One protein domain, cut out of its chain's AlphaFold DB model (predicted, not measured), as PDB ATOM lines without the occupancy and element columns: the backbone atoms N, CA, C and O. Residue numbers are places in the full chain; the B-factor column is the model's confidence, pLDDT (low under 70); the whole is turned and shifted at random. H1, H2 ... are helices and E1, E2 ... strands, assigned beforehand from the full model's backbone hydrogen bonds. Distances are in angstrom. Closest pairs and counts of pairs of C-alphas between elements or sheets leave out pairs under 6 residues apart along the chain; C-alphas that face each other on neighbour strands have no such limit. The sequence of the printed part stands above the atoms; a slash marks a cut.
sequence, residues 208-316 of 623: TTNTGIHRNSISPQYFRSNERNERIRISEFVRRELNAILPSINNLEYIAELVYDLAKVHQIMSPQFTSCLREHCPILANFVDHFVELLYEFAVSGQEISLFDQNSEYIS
ATOM      1  N   THR A 208      36.594  -2.831 -34.133       70.50
ATOM      2  CA  THR A 208      37.077  -3.600 -35.294       70.50
ATOM      3  C   THR A 208      37.903  -4.832 -34.909       70.50
ATOM      4  O   THR A 208      38.136  -5.709 -35.733       70.50
ATOM      5  N   THR A 209      38.303  -4.960 -33.639       63.81
ATOM      6  CA  THR A 209      39.132  -6.077 -33.152       63.81
ATOM      7  C   THR A 209      38.421  -7.429 -33.207       63.81
ATOM      8  O   THR A 209      39.069  -8.454 -33.393       63.81
ATOM      9  N   ASN A 210      37.094  -7.448 -33.056       52.50
ATOM     10  CA  ASN A 210      36.320  -8.691 -32.999       52.50
ATOM     11  C   ASN A 210      35.946  -9.227 -34.388       52.50
ATOM     12  O   ASN A 210      35.595 -10.400 -34.514       52.50
ATOM     13  N   THR A 211      36.038  -8.397 -35.431       53.66
ATOM     14  CA  THR A 211      35.662  -8.759 -36.808       53.66
ATOM     15  C   THR A 211      36.812  -9.399 -37.586       53.66
ATOM     16  O   THR A 211      36.768  -9.462 -38.808       53.66
ATOM     17  N   GLY A 212      37.887  -9.818 -36.905       50.59
ATOM     18  CA  GLY A 212      39.068 -10.409 -37.543       50.59
ATOM     19  C   GLY A 212      39.875  -9.437 -38.410       50.59
ATOM     20  O   GLY A 212      40.894  -9.836 -38.965       50.59
ATOM     21  N   ILE A 213      39.465  -8.167 -38.498       56.25
ATOM     22  CA  ILE A 213      40.254  -7.126 -39.149       56.25
ATOM     23  C   ILE A 213      41.364  -6.760 -38.181       56.25
ATOM     24  O   ILE A 213      41.164  -6.068 -37.178       56.25
ATOM     25  N   HIS A 214      42.540  -7.309 -38.460       58.84
ATOM     26  CA  HIS A 214      43.746  -6.995 -37.727       58.84
ATOM     27  C   HIS A 214      43.960  -5.482 -37.767       58.84
ATOM     28  O   HIS A 214      44.057  -4.883 -38.836       58.84
ATOM     29  N   ARG A 215      44.024  -4.865 -36.582       70.00
ATOM     30  CA  ARG A 215      44.611  -3.533 -36.416       70.00
ATOM     31  C   ARG A 215      45.936  -3.507 -37.171       70.00
ATOM     32  O   ARG A 215      46.714  -4.454 -37.031       70.00
ATOM     33  N   ASN A 216      46.191  -2.450 -37.939       76.81
ATOM     34  CA  ASN A 216      47.425  -2.375 -38.710       76.81
ATOM     35  C   ASN A 216      48.609  -2.491 -37.747       76.81
ATOM     36  O   ASN A 216      48.717  -1.737 -36.775       76.81
ATOM     37  N   SER A 217      49.498  -3.449 -38.005       84.00
ATOM     38  CA  SER A 217      50.755  -3.573 -37.276       84.00
ATOM     39  C   SER A 217      51.691  -2.458 -37.741       84.00
ATOM     40  O   SER A 217      52.551  -2.661 -38.604       84.00
ATOM     41  N   ILE A 218      51.475  -1.250 -37.224       91.69
ATOM     42  CA  ILE A 218      52.262  -0.094 -37.629       91.69
ATOM     43  C   ILE A 218      53.678  -0.201 -37.067       91.69
ATOM     44  O   ILE A 218      53.910  -0.499 -35.895       91.69
ATOM     45  N   SER A 219      54.646   0.026 -37.941       94.56
ATOM     46  CA  SER A 219      56.071   0.007 -37.639       94.56
ATOM     47  C   SER A 219      56.772   1.037 -38.524       94.56
ATOM     48  O   SER A 219      56.214   1.426 -39.553       94.56
ATOM     49  N   PRO A 220      58.009   1.444 -38.206       97.31
ATOM     50  CA  PRO A 220      58.775   2.312 -39.095       97.31
ATOM     51  C   PRO A 220      58.877   1.765 -40.524       97.31
ATOM     52  O   PRO A 220      58.782   2.509 -41.495       97.31
ATOM     53  N   GLN A 221      58.983   0.440 -40.663       96.81
ATOM     54  CA  GLN A 221      59.004  -0.218 -41.964       96.81
ATOM     55  C   GLN A 221      57.665  -0.102 -42.704       96.81
ATOM     56  O   GLN A 221      57.664   0.110 -43.914       96.81
ATOM     57  N   TYR A 222      56.536  -0.179 -41.995       95.75
ATOM     58  CA  TYR A 222      55.207   0.002 -42.583       95.75
ATOM     59  C   TYR A 222      55.064   1.376 -43.258       95.75
ATOM     60  O   TYR A 222      54.594   1.440 -44.394       95.75
ATOM     61  N   PHE A 223      55.530   2.451 -42.614       96.88
ATOM     62  CA  PHE A 223      55.482   3.807 -43.182       96.88
ATOM     63  C   PHE A 223      56.405   3.982 -44.393       96.88
ATOM     64  O   PHE A 223      56.074   4.711 -45.326       96.88
ATOM     65  N   ARG A 224      57.543   3.278 -44.432       97.19
ATOM     66  CA  ARG A 224      58.414   3.258 -45.620       97.19
ATOM     67  C   ARG A 224      57.755   2.527 -46.789       97.19
ATOM     68  O   ARG A 224      57.820   2.991 -47.918       97.19
ATOM     69  N   SER A 225      57.106   1.394 -46.522       97.00
ATOM     70  CA  SER A 225      56.461   0.581 -47.560       97.00
ATOM     71  C   SER A 225      55.171   1.200 -48.110       97.00
ATOM     72  O   SER A 225      54.837   0.949 -49.264       97.00
ATOM     73  N   ASN A 226      54.465   2.018 -47.324       95.06
ATOM     74  CA  ASN A 226      53.159   2.587 -47.684       95.06
ATOM     75  C   ASN A 226      53.182   4.118 -47.830       95.06
ATOM     76  O   ASN A 226      52.178   4.786 -47.584       95.06
ATOM     77  N   GLU A 227      54.322   4.674 -48.253       95.56
ATOM     78  CA  GLU A 227      54.592   6.114 -48.188       95.56
ATOM     79  C   GLU A 227      53.511   6.991 -48.822       95.56
ATOM     80  O   GLU A 227      53.054   7.945 -48.206       95.56
ATOM     81  N   ARG A 228      53.054   6.652 -50.030       94.25
ATOM     82  CA  ARG A 228      52.109   7.500 -50.773       94.25
ATOM     83  C   ARG A 228      50.782   7.708 -50.042       94.25
ATOM     84  O   ARG A 228      50.277   8.824 -50.020       94.25
ATOM     85  N   ASN A 229      50.234   6.648 -49.452       93.56
ATOM     86  CA  ASN A 229      48.911   6.690 -48.830       93.56
ATOM     87  C   ASN A 229      48.999   7.180 -47.381       93.56
ATOM     88  O   ASN A 229      48.208   8.018 -46.951       93.56
ATOM     89  N   GLU A 230      49.980   6.679 -46.629       95.31
ATOM     90  CA  GLU A 230      50.135   7.012 -45.213       95.31
ATOM     91  C   GLU A 230      50.607   8.450 -45.014       95.31
ATOM     92  O   GLU A 230      50.134   9.109 -44.095       95.31
ATOM     93  N   ARG A 231      51.470   8.979 -45.892       96.75
ATOM     94  CA  ARG A 231      51.940  10.367 -45.792       96.75
ATOM     95  C   ARG A 231      50.792  11.360 -45.875       96.75
ATOM     96  O   ARG A 231      50.666  12.208 -45.005       96.75
ATOM     97  N   ILE A 232      49.909  11.215 -46.865       96.69
ATOM     98  CA  ILE A 232      48.753  12.110 -47.027       96.69
ATOM     99  C   ILE A 232      47.850  12.035 -45.792       96.69
ATOM    100  O   ILE A 232      47.493  13.069 -45.227       96.69
ATOM    101  N   ARG A 233      47.538  10.813 -45.342       96.88
ATOM    102  CA  ARG A 233      46.628  10.567 -44.221       96.88
ATOM    103  C   ARG A 233      47.171  11.109 -42.897       96.88
ATOM    104  O   ARG A 233      46.449  11.774 -42.158       96.88
ATOM    105  N   ILE A 234      48.444  10.848 -42.601       97.75
ATOM    106  CA  ILE A 234      49.109  11.355 -41.398       97.75
ATOM    107  C   ILE A 234      49.221  12.877 -41.460       97.75
ATOM    108  O   ILE A 234      48.852  13.534 -40.490       97.75
ATOM    109  N   SER A 235      49.644  13.455 -42.585       97.12
ATOM    110  CA  SER A 235      49.767  14.910 -42.700       97.12
ATOM    111  C   SER A 235      48.425  15.624 -42.526       97.12
ATOM    112  O   SER A 235      48.371  16.665 -41.877       97.12
ATOM    113  N   GLU A 236      47.321  15.064 -43.031       97.38
ATOM    114  CA  GLU A 236      45.974  15.606 -42.808       97.38
ATOM    115  C   GLU A 236      45.595  15.638 -41.323       97.38
ATOM    116  O   GLU A 236      45.184  16.683 -40.813       97.38
ATOM    117  N   PHE A 237      45.818  14.532 -40.614       98.00
ATOM    118  CA  PHE A 237      45.601  14.461 -39.172       98.00
ATOM    119  C   PHE A 237      46.460  15.480 -38.421       98.00
ATOM    120  O   PHE A 237      45.937  16.267 -37.634       98.00
ATOM    121  N   VAL A 238      47.766  15.521 -38.699       97.25
ATOM    122  CA  VAL A 238      48.702  16.428 -38.018       97.25
ATOM    123  C   VAL A 238      48.309  17.887 -38.242       97.25
ATOM    124  O   VAL A 238      48.248  18.648 -37.278       97.25
ATOM    125  N   ARG A 239      47.979  18.277 -39.481       96.25
ATOM    126  CA  ARG A 239      47.522  19.640 -39.788       96.25
ATOM    127  C   ARG A 239      46.271  20.002 -38.998       96.25
ATOM    128  O   ARG A 239      46.243  21.075 -38.403       96.25
ATOM    129  N   ARG A 240      45.267  19.119 -38.954       96.88
ATOM    130  CA  ARG A 240      44.034  19.358 -38.188       96.88
ATOM    131  C   ARG A 240      44.328  19.559 -36.704       96.88
ATOM    132  O   ARG A 240      43.884  20.549 -36.127       96.88
ATOM    133  N   GLU A 241      45.069  18.634 -36.092       96.62
ATOM    134  CA  GLU A 241      45.371  18.694 -34.659       96.62
ATOM    135  C   GLU A 241      46.171  19.947 -34.300       96.62
ATOM    136  O   GLU A 241      45.816  20.670 -33.372       96.62
ATOM    137  N   LEU A 242      47.227  20.242 -35.059       94.38
ATOM    138  CA  LEU A 242      48.077  21.396 -34.786       94.38
ATOM    139  C   LEU A 242      47.356  22.715 -35.051       94.38
ATOM    140  O   LEU A 242      47.518  23.638 -34.263       94.38
ATOM    141  N   ASN A 243      46.528  22.807 -36.093       94.62
ATOM    142  CA  ASN A 243      45.742  24.010 -36.358       94.62
ATOM    143  C   ASN A 243      44.726  24.294 -35.238       94.62
ATOM    144  O   ASN A 243      44.468  25.450 -34.918       94.62
ATOM    145  N   ALA A 244      44.173  23.253 -34.607       94.50
ATOM    146  CA  ALA A 244      43.267  23.431 -33.480       94.50
ATOM    147  C   ALA A 244      43.988  23.907 -32.211       94.50
ATOM    148  O   ALA A 244      43.534  24.842 -31.557       94.50
ATOM    149  N   ILE A 245      45.115  23.279 -31.861       92.81
ATOM    150  CA  ILE A 245      45.868  23.641 -30.650       92.81
ATOM    151  C   ILE A 245      46.579  24.990 -30.843       92.81
ATOM    152  O   ILE A 245      46.701  25.763 -29.894       92.81
ATOM    153  N   LEU A 246      47.060  25.269 -32.060       90.38
ATOM    154  CA  LEU A 246      47.997  26.345 -32.385       90.38
ATOM    155  C   LEU A 246      47.590  27.058 -33.698       90.38
ATOM    156  O   LEU A 246      48.281  26.932 -34.712       90.38
ATOM    157  N   PRO A 247      46.501  27.853 -33.688       83.31
ATOM    158  CA  PRO A 247      45.880  28.442 -34.887       83.31
ATOM    159  C   PRO A 247      46.717  29.495 -35.649       83.31
ATOM    160  O   PRO A 247      46.225  30.088 -36.602       83.31
ATOM    161  N   SER A 248      47.980  29.718 -35.272       84.50
ATOM    162  CA  SER A 248      48.867  30.728 -35.878       84.50
ATOM    163  C   SER A 248      50.224  30.168 -36.325       84.50
ATOM    164  O   SER A 248      51.186  30.919 -36.478       84.50
ATOM    165  N   ILE A 249      50.350  28.847 -36.488       85.38
ATOM    166  CA  ILE A 249      51.610  28.238 -36.933       85.38
ATOM    167  C   ILE A 249      51.759  28.352 -38.449       85.38
ATOM    168  O   ILE A 249      51.025  27.732 -39.211       85.38
ATOM    169  N   ASN A 250      52.800  29.061 -38.886       84.19
ATOM    170  CA  ASN A 250      53.118  29.237 -40.310       84.19
ATOM    171  C   ASN A 250      53.811  28.010 -40.943       84.19
ATOM    172  O   ASN A 250      53.899  27.914 -42.161       84.19
ATOM    173  N   ASN A 251      54.276  27.056 -40.128       88.62
ATOM    174  CA  ASN A 251      55.097  25.913 -40.549       88.62
ATOM    175  C   ASN A 251      54.371  24.557 -40.428       88.62
ATOM    176  O   ASN A 251      55.017  23.531 -40.219       88.62
ATOM    177  N   LEU A 252      53.036  24.530 -40.525       91.88
ATOM    178  CA  LEU A 252      52.245  23.301 -40.351       91.88
ATOM    179  C   LEU A 252      52.686  22.170 -41.288       91.88
ATOM    180  O   LEU A 252      52.794  21.029 -40.846       91.88
ATOM    181  N   GLU A 253      52.991  22.485 -42.551       94.19
ATOM    182  CA  GLU A 253      53.427  21.479 -43.526       94.19
ATOM    183  C   GLU A 253      54.790  20.887 -43.158       94.19
ATOM    184  O   GLU A 253      54.970  19.676 -43.194       94.19
ATOM    185  N   TYR A 254      55.726  21.723 -42.703       94.94
ATOM    186  CA  TYR A 254      57.029  21.257 -42.230       94.94
ATOM    187  C   TYR A 254      56.893  20.317 -41.025       94.94
ATOM    188  O   TYR A 254      57.553  19.284 -40.972       94.94
ATOM    189  N   ILE A 255      56.016  20.640 -40.066       94.62
ATOM    190  CA  ILE A 255      55.808  19.786 -38.888       94.62
ATOM    191  C   ILE A 255      55.111  18.477 -39.280       94.62
ATOM    192  O   ILE A 255      55.465  17.424 -38.756       94.62
ATOM    193  N   ALA A 256      54.146  18.516 -40.200       96.25
ATOM    194  CA  ALA A 256      53.495  17.314 -40.717       96.25
ATOM    195  C   ALA A 256      54.501  16.360 -41.382       96.25
ATOM    196  O   ALA A 256      54.512  15.165 -41.078       96.25
ATOM    197  N   GLU A 257      55.395  16.903 -42.208       96.88
ATOM    198  CA  GLU A 257      56.488  16.158 -42.835       96.88
ATOM    199  C   GLU A 257      57.471  15.598 -41.805       96.88
ATOM    200  O   GLU A 257      57.774  14.406 -41.830       96.88
ATOM    201  N   LEU A 258      57.876  16.406 -40.822       96.94
ATOM    202  CA  LEU A 258      58.723  15.955 -39.720       96.94
ATOM    203  C   LEU A 258      58.087  14.794 -38.944       96.94
ATOM    204  O   LEU A 258      58.755  13.805 -38.656       96.94
ATOM    205  N   VAL A 259      56.803  14.893 -38.589       97.62
ATOM    206  CA  VAL A 259      56.082  13.831 -37.871       97.62
ATOM    207  C   VAL A 259      56.079  12.537 -38.689       97.62
ATOM    208  O   VAL A 259      56.301  11.457 -38.134       97.62
ATOM    209  N   TYR A 260      55.873  12.638 -40.004       98.06
ATOM    210  CA  TYR A 260      55.918  11.487 -40.899       98.06
ATOM    211  C   TYR A 260      57.329  10.886 -41.013       98.06
ATOM    212  O   TYR A 260      57.504   9.667 -40.933       98.06
ATOM    213  N   ASP A 261      58.355  11.726 -41.133       98.19
ATOM    214  CA  ASP A 261      59.756  11.307 -41.167       98.19
ATOM    215  C   ASP A 261      60.182  10.623 -39.866       98.19
ATOM    216  O   ASP A 261      60.791   9.550 -39.901       98.19
ATOM    217  N   LEU A 262      59.774  11.158 -38.714       98.19
ATOM    218  CA  LEU A 262      59.982  10.510 -37.421       98.19
ATOM    219  C   LEU A 262      59.282   9.149 -37.360       98.19
ATOM    220  O   LEU A 262      59.868   8.198 -36.842       98.19
ATOM    221  N   ALA A 263      58.081   9.009 -37.932       97.88
ATOM    222  CA  ALA A 263      57.359   7.736 -37.964       97.88
ATOM    223  C   ALA A 263      58.062   6.690 -38.847       97.88
ATOM    224  O   ALA A 263      57.971   5.494 -38.573       97.88
ATOM    225  N   LYS A 264      58.828   7.119 -39.864       97.94
ATOM    226  CA  LYS A 264      59.697   6.243 -40.671       97.94
ATOM    227  C   LYS A 264      60.953   5.784 -39.935       97.94
ATOM    228  O   LYS A 264      61.586   4.833 -40.397       97.94
ATOM    229  N   VAL A 265      61.357   6.421 -38.838       97.94
ATOM    230  CA  VAL A 265      62.592   6.082 -38.103       97.94
ATOM    231  C   VAL A 265      62.283   5.414 -36.764       97.94
ATOM    232  O   VAL A 265      62.900   4.406 -36.416       97.94
ATOM    233  N   HIS A 266      61.288   5.919 -36.044       97.81
ATOM    234  CA  HIS A 266      60.940   5.517 -34.688       97.81
ATOM    235  C   HIS A 266      59.500   5.007 -34.609       97.81
ATOM    236  O   HIS A 266      58.622   5.430 -35.355       97.81
ATOM    237  N   GLN A 267      59.231   4.093 -33.674       96.62
ATOM    238  CA  GLN A 267      57.846   3.730 -33.368       96.62
ATOM    239  C   GLN A 267      57.135   4.946 -32.760       96.62
ATOM    240  O   GLN A 267      57.707   5.594 -31.888       96.62
ATOM    241  N   ILE A 268      55.893   5.226 -33.167       97.00
ATOM    242  CA  ILE A 268      55.154   6.428 -32.733       97.00
ATOM    243  C   ILE A 268      55.094   6.533 -31.199       97.00
ATOM    244  O   ILE A 268      55.428   7.566 -30.638       97.00
ATOM    245  N   MET A 269      54.789   5.434 -30.503       95.88
ATOM    246  CA  MET A 269      54.713   5.393 -29.032       95.88
ATOM    247  C   MET A 269      56.078   5.311 -28.328       95.88
ATOM    248  O   MET A 269      56.136   5.117 -27.112       95.88
ATOM    249  N   SER A 270      57.189   5.392 -29.064       97.06
ATOM    250  CA  SER A 270      58.516   5.322 -28.457       97.06
ATOM    251  C   SER A 270      58.891   6.641 -27.766       97.06
ATOM    252  O   SER A 270      58.526   7.726 -28.236       97.06
ATOM    253  N   PRO A 271      59.680   6.580 -26.677       96.75
ATOM    254  CA  PRO A 271      60.230   7.778 -26.053       96.75
ATOM    255  C   PRO A 271      61.073   8.612 -27.021       96.75
ATOM    256  O   PRO A 271      61.026   9.831 -26.955       96.75
ATOM    257  N   GLN A 272      61.804   7.973 -27.944       97.50
ATOM    258  CA  GLN A 272      62.631   8.657 -28.941       97.50
ATOM    259  C   GLN A 272      61.778   9.533 -29.861       97.50
ATOM    260  O   GLN A 272      62.073  10.713 -30.010       97.50
ATOM    261  N   PHE A 273      60.681   8.988 -30.398       97.62
ATOM    262  CA  PHE A 273      59.736   9.751 -31.220       97.62
ATOM    263  C   PHE A 273      59.216  10.984 -30.468       97.62
ATOM    264  O   PHE A 273      59.246  12.099 -30.983       97.62
ATOM    265  N   THR A 274      58.793  10.782 -29.218       96.69
ATOM    266  CA  THR A 274      58.240  11.849 -28.373       96.69
ATOM    267  C   THR A 274      59.288  12.918 -28.043       96.69
ATOM    268  O   THR A 274      58.989  14.109 -28.111       96.69
ATOM    269  N   SER A 275      60.518  12.516 -27.711       96.38
ATOM    270  CA  SER A 275      61.620  13.434 -27.403       96.38
ATOM    271  C   SER A 275      62.029  14.260 -28.618       96.38
ATOM    272  O   SER A 275      62.108  15.480 -28.504       96.38
ATOM    273  N   CYS A 276      62.204  13.630 -29.784       96.31
ATOM    274  CA  CYS A 276      62.526  14.344 -31.020       96.31
ATOM    275  C   CYS A 276      61.417  15.333 -31.393       96.31
ATOM    276  O   CYS A 276      61.703  16.477 -31.739       96.31
ATOM    277  N   LEU A 277      60.146  14.935 -31.268       95.19
ATOM    278  CA  LEU A 277      59.025  15.830 -31.554       95.19
ATOM    279  C   LEU A 277      58.970  17.018 -30.579       95.19
ATOM    280  O   LEU A 277      58.681  18.135 -31.000       95.19
ATOM    281  N   ARG A 278      59.281  16.802 -29.295       95.06
ATOM    282  CA  ARG A 278      59.343  17.868 -28.281       95.06
ATOM    283  C   ARG A 278      60.472  18.863 -28.555       95.06
ATOM    284  O   ARG A 278      60.277  20.055 -28.357       95.06
ATOM    285  N   GLU A 279      61.622  18.378 -29.016       93.94
ATOM    286  CA  GLU A 279      62.776  19.209 -29.384       93.94
ATOM    287  C   GLU A 279      62.466  20.104 -30.591       93.94
ATOM    288  O   GLU A 279      62.721  21.305 -30.566       93.94
ATOM    289  N   HIS A 280      61.851  19.536 -31.628       90.50
ATOM    290  CA  HIS A 280      61.570  20.253 -32.872       90.50
ATOM    291  C   HIS A 280      60.284  21.091 -32.817       90.50
ATOM    292  O   HIS A 280      60.119  22.023 -33.603       90.50
ATOM    293  N   CYS A 281      59.365  20.776 -31.900       89.88
ATOM    294  CA  CYS A 281      58.135  21.528 -31.675       89.88
ATOM    295  C   CYS A 281      57.933  21.816 -30.174       89.88
ATOM    296  O   CYS A 281      57.058  21.219 -29.536       89.88
ATOM    297  N   PRO A 282      58.697  22.766 -29.595       87.25
ATOM    298  CA  PRO A 282      58.609  23.102 -28.170       87.25
ATOM    299  C   PRO A 282      57.210  23.560 -27.749       87.25
ATOM    300  O   PRO A 282      56.771  23.323 -26.628       87.25
ATOM    301  N   ILE A 283      56.469  24.170 -28.676       84.12
ATOM    302  CA  ILE A 283      55.109  24.667 -28.445       84.12
ATOM    303  C   ILE A 283      54.135  23.507 -28.155       84.12
ATOM    304  O   ILE A 283      53.169  23.667 -27.408       84.12
ATOM    305  N   LEU A 284      54.417  22.308 -28.674       87.38
ATOM    306  CA  LEU A 284      53.630  21.107 -28.401       87.38
ATOM    307  C   LEU A 284      54.006  20.450 -27.062       87.38
ATOM    308  O   LEU A 284      53.341  19.500 -26.668       87.38
ATOM    309  N   ALA A 285      55.020  20.921 -26.325       87.69
ATOM    310  CA  ALA A 285      55.557  20.217 -25.154       87.69
ATOM    311  C   ALA A 285      54.492  19.824 -24.111       87.69
ATOM    312  O   ALA A 285      54.558  18.727 -23.557       87.69
ATOM    313  N   ASN A 286      53.470  20.662 -23.907       90.31
ATOM    314  CA  ASN A 286      52.380  20.403 -22.956       90.31
ATOM    315  C   ASN A 286      51.376  19.333 -23.426       90.31
ATOM    316  O   ASN A 286      50.655  18.748 -22.607       90.31
ATOM    317  N   PHE A 287      51.332  19.078 -24.733       94.56
ATOM    318  CA  PHE A 287      50.351  18.221 -25.398       94.56
ATOM    319  C   PHE A 287      50.980  17.032 -26.131       94.56
ATOM    320  O   PHE A 287      50.244  16.153 -26.574       94.56
ATOM    321  N   VAL A 288      52.313  16.975 -26.238       95.56
ATOM    322  CA  VAL A 288      53.037  16.026 -27.096       95.56
ATOM    323  C   VAL A 288      52.696  14.578 -26.772       95.56
ATOM    324  O   VAL A 288      52.397  13.817 -27.682       95.56
ATOM    325  N   ASP A 289      52.627  14.212 -25.490       95.44
ATOM    326  CA  ASP A 289      52.321  12.835 -25.089       95.44
ATOM    327  C   ASP A 289      50.919  12.423 -25.566       95.44
ATOM    328  O   ASP A 289      50.726  11.343 -26.117       95.44
ATOM    329  N   HIS A 290      49.935  13.312 -25.408       96.31
ATOM    330  CA  HIS A 290      48.558  13.034 -25.811       96.31
ATOM    331  C   HIS A 290      48.375  13.087 -27.332       96.31
ATOM    332  O   HIS A 290      47.621  12.303 -27.904       96.31
ATOM    333  N   PHE A 291      49.100  13.981 -28.005       97.56
ATOM    334  CA  PHE A 291      49.161  14.027 -29.461       97.56
ATOM    335  C   PHE A 291      49.714  12.715 -30.027       97.56
ATOM    336  O   PHE A 291      49.116  12.154 -30.940       97.56
ATOM    337  N   VAL A 292      50.800  12.194 -29.449       97.44
ATOM    338  CA  VAL A 292      51.410  10.915 -29.836       97.44
ATOM    339  C   VAL A 292      50.444   9.747 -29.619       97.44
ATOM    340  O   VAL A 292      50.303   8.907 -30.506       97.44
ATOM    341  N   GLU A 293      49.729   9.714 -28.487       96.25
ATOM    342  CA  GLU A 293      48.689   8.709 -28.220       96.25
ATOM    343  C   GLU A 293      47.590   8.718 -29.299       96.25
ATOM    344  O   GLU A 293      47.236   7.670 -29.842       96.25
ATOM    345  N   LEU A 294      47.064   9.898 -29.642       97.50
ATOM    346  CA  LEU A 294      46.014  10.032 -30.655       97.50
ATOM    347  C   LEU A 294      46.523   9.718 -32.066       97.50
ATOM    348  O   LEU A 294      45.818   9.060 -32.831       97.50
ATOM    349  N   LEU A 295      47.745  10.143 -32.394       98.06
ATOM    350  CA  LEU A 295      48.403   9.835 -33.661       98.06
ATOM    351  C   LEU A 295      48.589   8.324 -33.828       98.06
ATOM    352  O   LEU A 295      48.350   7.792 -34.910       98.06
ATOM    353  N   TYR A 296      48.982   7.624 -32.763       97.12
ATOM    354  CA  TYR A 296      49.096   6.170 -32.769       97.12
ATOM    355  C   TYR A 296      47.741   5.501 -33.019       97.12
ATOM    356  O   TYR A 296      47.631   4.677 -33.924       97.12
ATOM    357  N   GLU A 297      46.698   5.878 -32.272       95.31
ATOM    358  CA  GLU A 297      45.346   5.331 -32.460       95.31
ATOM    359  C   GLU A 297      44.820   5.572 -33.883       95.31
ATOM    360  O   GLU A 297      44.233   4.675 -34.493       95.31
ATOM    361  N   PHE A 298      45.078   6.755 -34.443       96.81
ATOM    362  CA  PHE A 298      44.736   7.081 -35.822       96.81
ATOM    363  C   PHE A 298      45.511   6.224 -36.828       96.81
ATOM    364  O   PHE A 298      44.905   5.583 -37.691       96.81
ATOM    365  N   ALA A 299      46.834   6.137 -36.694       95.81
ATOM    366  CA  ALA A 299      47.681   5.355 -37.588       95.81
ATOM    367  C   ALA A 299      47.319   3.860 -37.577       95.81
ATOM    368  O   ALA A 299      47.215   3.241 -38.634       95.81
ATOM    369  N   VAL A 300      47.064   3.289 -36.395       93.38
ATOM    370  CA  VAL A 300      46.654   1.885 -36.233       93.38
ATOM    371  C   VAL A 300      45.278   1.611 -36.840       93.38
ATOM    372  O   VAL A 300      45.029   0.499 -37.313       93.38
ATOM    373  N   SER A 301      44.377   2.598 -36.827       92.00
ATOM    374  CA  SER A 301      43.015   2.425 -37.336       92.00
ATOM    375  C   SER A 301      42.963   2.153 -38.841       92.00
ATOM    376  O   SER A 301      42.044   1.475 -39.295       92.00
ATOM    377  N   GLY A 302      43.918   2.693 -39.610       90.81
ATOM    378  CA  GLY A 302      43.884   2.662 -41.075       90.81
ATOM    379  C   GLY A 302      42.718   3.446 -41.698       90.81
ATOM    380  O   GLY A 302      42.496   3.338 -42.900       90.81
ATOM    381  N   GLN A 303      41.957   4.202 -40.901       92.31
ATOM    382  CA  GLN A 303      40.766   4.932 -41.336       92.31
ATOM    383  C   GLN A 303      41.141   6.310 -41.885       92.31
ATOM    384  O   GLN A 303      42.078   6.944 -41.402       92.31
ATOM    385  N   GLU A 304      40.379   6.790 -42.868       94.00
ATOM    386  CA  GLU A 304      40.385   8.206 -43.252       94.00
ATOM    387  C   GLU A 304      39.931   9.078 -42.076       94.00
ATOM    388  O   GLU A 304      39.216   8.611 -41.186       94.00
ATOM    389  N   ILE A 305      40.338  10.349 -42.062       95.94
ATOM    390  CA  ILE A 305      40.122  11.242 -40.917       95.94
ATOM    391  C   ILE A 305      38.636  11.409 -40.563       95.94
ATOM    392  O   ILE A 305      38.268  11.356 -39.391       95.94
ATOM    393  N   SER A 306      37.772  11.511 -41.575       95.88
ATOM    394  CA  SER A 306      36.321  11.647 -41.425       95.88
ATOM    395  C   SER A 306      35.698  10.409 -40.777       95.88
ATOM    396  O   SER A 306      34.921  10.514 -39.827       95.88
ATOM    397  N   LEU A 307      36.086   9.222 -41.245       94.25
ATOM    398  CA  LEU A 307      35.620   7.950 -40.701       94.25
ATOM    399  C   LEU A 307      36.175   7.703 -39.292       94.25
ATOM    400  O   LEU A 307      35.473   7.169 -38.433       94.25
ATOM    401  N   PHE A 308      37.422   8.108 -39.040       95.75
ATOM    402  CA  PHE A 308      38.031   8.036 -37.716       95.75
ATOM    403  C   PHE A 308      37.253   8.875 -36.702       95.75
ATOM    404  O   PHE A 308      36.986   8.397 -35.595       95.75
ATOM    405  N   ASP A 309      36.840  10.085 -37.080       96.56
ATOM    406  CA  ASP A 309      36.038  10.963 -36.232       96.56
ATOM    407  C   ASP A 309      34.655  10.370 -35.959       96.56
ATOM    408  O   ASP A 309      34.253  10.256 -34.802       96.56
ATOM    409  N   GLN A 310      33.957   9.892 -36.992       95.50
ATOM    410  CA  GLN A 310      32.666   9.210 -36.828       95.50
ATOM    411  C   GLN A 310      32.763   7.980 -35.915       95.50
ATOM    412  O   GLN A 310      31.853   7.705 -35.136       95.50
ATOM    413  N   ASN A 311      33.883   7.262 -35.959       95.31
ATOM    414  CA  ASN A 311      34.130   6.098 -35.116       95.31
ATOM    415  C   ASN A 311      34.757   6.445 -33.755       95.31
ATOM    416  O   ASN A 311      35.278   5.553 -33.088       95.31
ATOM    417  N   SER A 312      34.792   7.710 -33.335       95.56
ATOM    418  CA  SER A 312      35.446   8.107 -32.086       95.56
ATOM    419  C   SER A 312      34.447   8.504 -31.002       95.56
ATOM    420  O   SER A 312      33.515   9.274 -31.219       95.56
ATOM    421  N   GLU A 313      34.673   7.969 -29.804       95.50
ATOM    422  CA  GLU A 313      34.079   8.403 -28.540       95.50
ATOM    423  C   GLU A 313      35.208   8.933 -27.649       95.50
ATOM    424  O   GLU A 313      36.226   8.260 -27.469       95.50
ATOM    425  N   TYR A 314      35.046  10.127 -27.085       97.31
ATOM    426  CA  TYR A 314      36.057  10.735 -26.215       97.31
ATOM    427  C   TYR A 314      35.596  10.703 -24.764       97.31
ATOM    428  O   TYR A 314      34.549  11.239 -24.403       97.31
ATOM    429  N   ILE A 315      36.391  10.064 -23.909       95.94
ATOM    430  CA  ILE A 315      36.050   9.862 -22.500       95.94
ATOM    431  C   ILE A 315      37.169  10.349 -21.588       95.94
ATOM    432  O   ILE A 315      38.349  10.322 -21.938       95.94
ATOM    433  N   SER A 316      36.813  10.773 -20.376       94.81
ATOM    434  CA  SER A 316      37.818  11.141 -19.381       94.81
ATOM    435  C   SER A 316      38.721   9.955 -19.037       94.81
ATOM    436  O   SER A 316      38.311   8.792 -19.050       94.81
TER     437      SER A 316
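This is residues 208 to 316 of the 623 residues of an uncharacterized protein of Acanthocheilonema viteae (UniProt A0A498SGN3). Four helices, H3, H4, H5 and H6, make a ring in which each touches the next, mostly crossed; H2 crosses one end of H4, and H7 sits beside H3. H1 lies apart from the other elements, and the short strand E1 trails after H7. The printed part has 109 residues with seven named helices, then one strand, and is mostly helix. It is compact, with a radius of gyration of the C-alphas of 13.6 A and spans of 40 by 31 by 24 A.

H1, residues 208 to 211, touches no helix. H2, residues 220 to 225, touches residues 263 to 265 alone of H4, residues 252 to 265, about perpendicular at 76 degrees; the closest C-alphas, of Pro 220 and Lys 264, are 4.3 A apart. H3, residues 227 to 245, touches H4 at a steep tilt of 51 degrees, opposite ways, closest at the C-alphas of Ser 235 and Ala 256, 4.9 A. H4 and H5, residues 271 to 280, form a hairpin at a shallow tilt of 27 degrees; the closest C-alphas, of Leu 262 and Phe 273, are 6.3 A apart. H6, residues 288 to 301, touches H5, closest at the C-alphas of Arg 278 and Val 288, 6.7 A, and H3, at those of Ile 234 and Ala 299, 7.2 A. H3 and H5 are apart, as are H4 and H6. H7, residues 305 to 310, only just touches H3, with 3 pairs of C-alphas within 8 A, the closest those of Phe 237 and Ile 305, 6.6 A. E1, residues 312 to 315, pairs with no named strand; H7 and E1 meet only through their link. Every O i to N i+4 pair is within hydrogen-bond range in H2, H4, H5, H6 and H7, and 14 of 15 in H3; H1 is too short for one.

H1 begins at C-alpha 208, (37.077, -3.600, -35.294). H3 is 26.3 A long, H4 20.2 A, H6 19.8 A and H5 14.3 A. E1 ends at C-alpha 315, (36.050, 9.862, -22.500).

The C-alphas farthest apart, of Gly 212 and Ser 248, are 42.3 A apart. The printed part has no cut and no long link. The pLDDT is under 70 at residues 209 to 214.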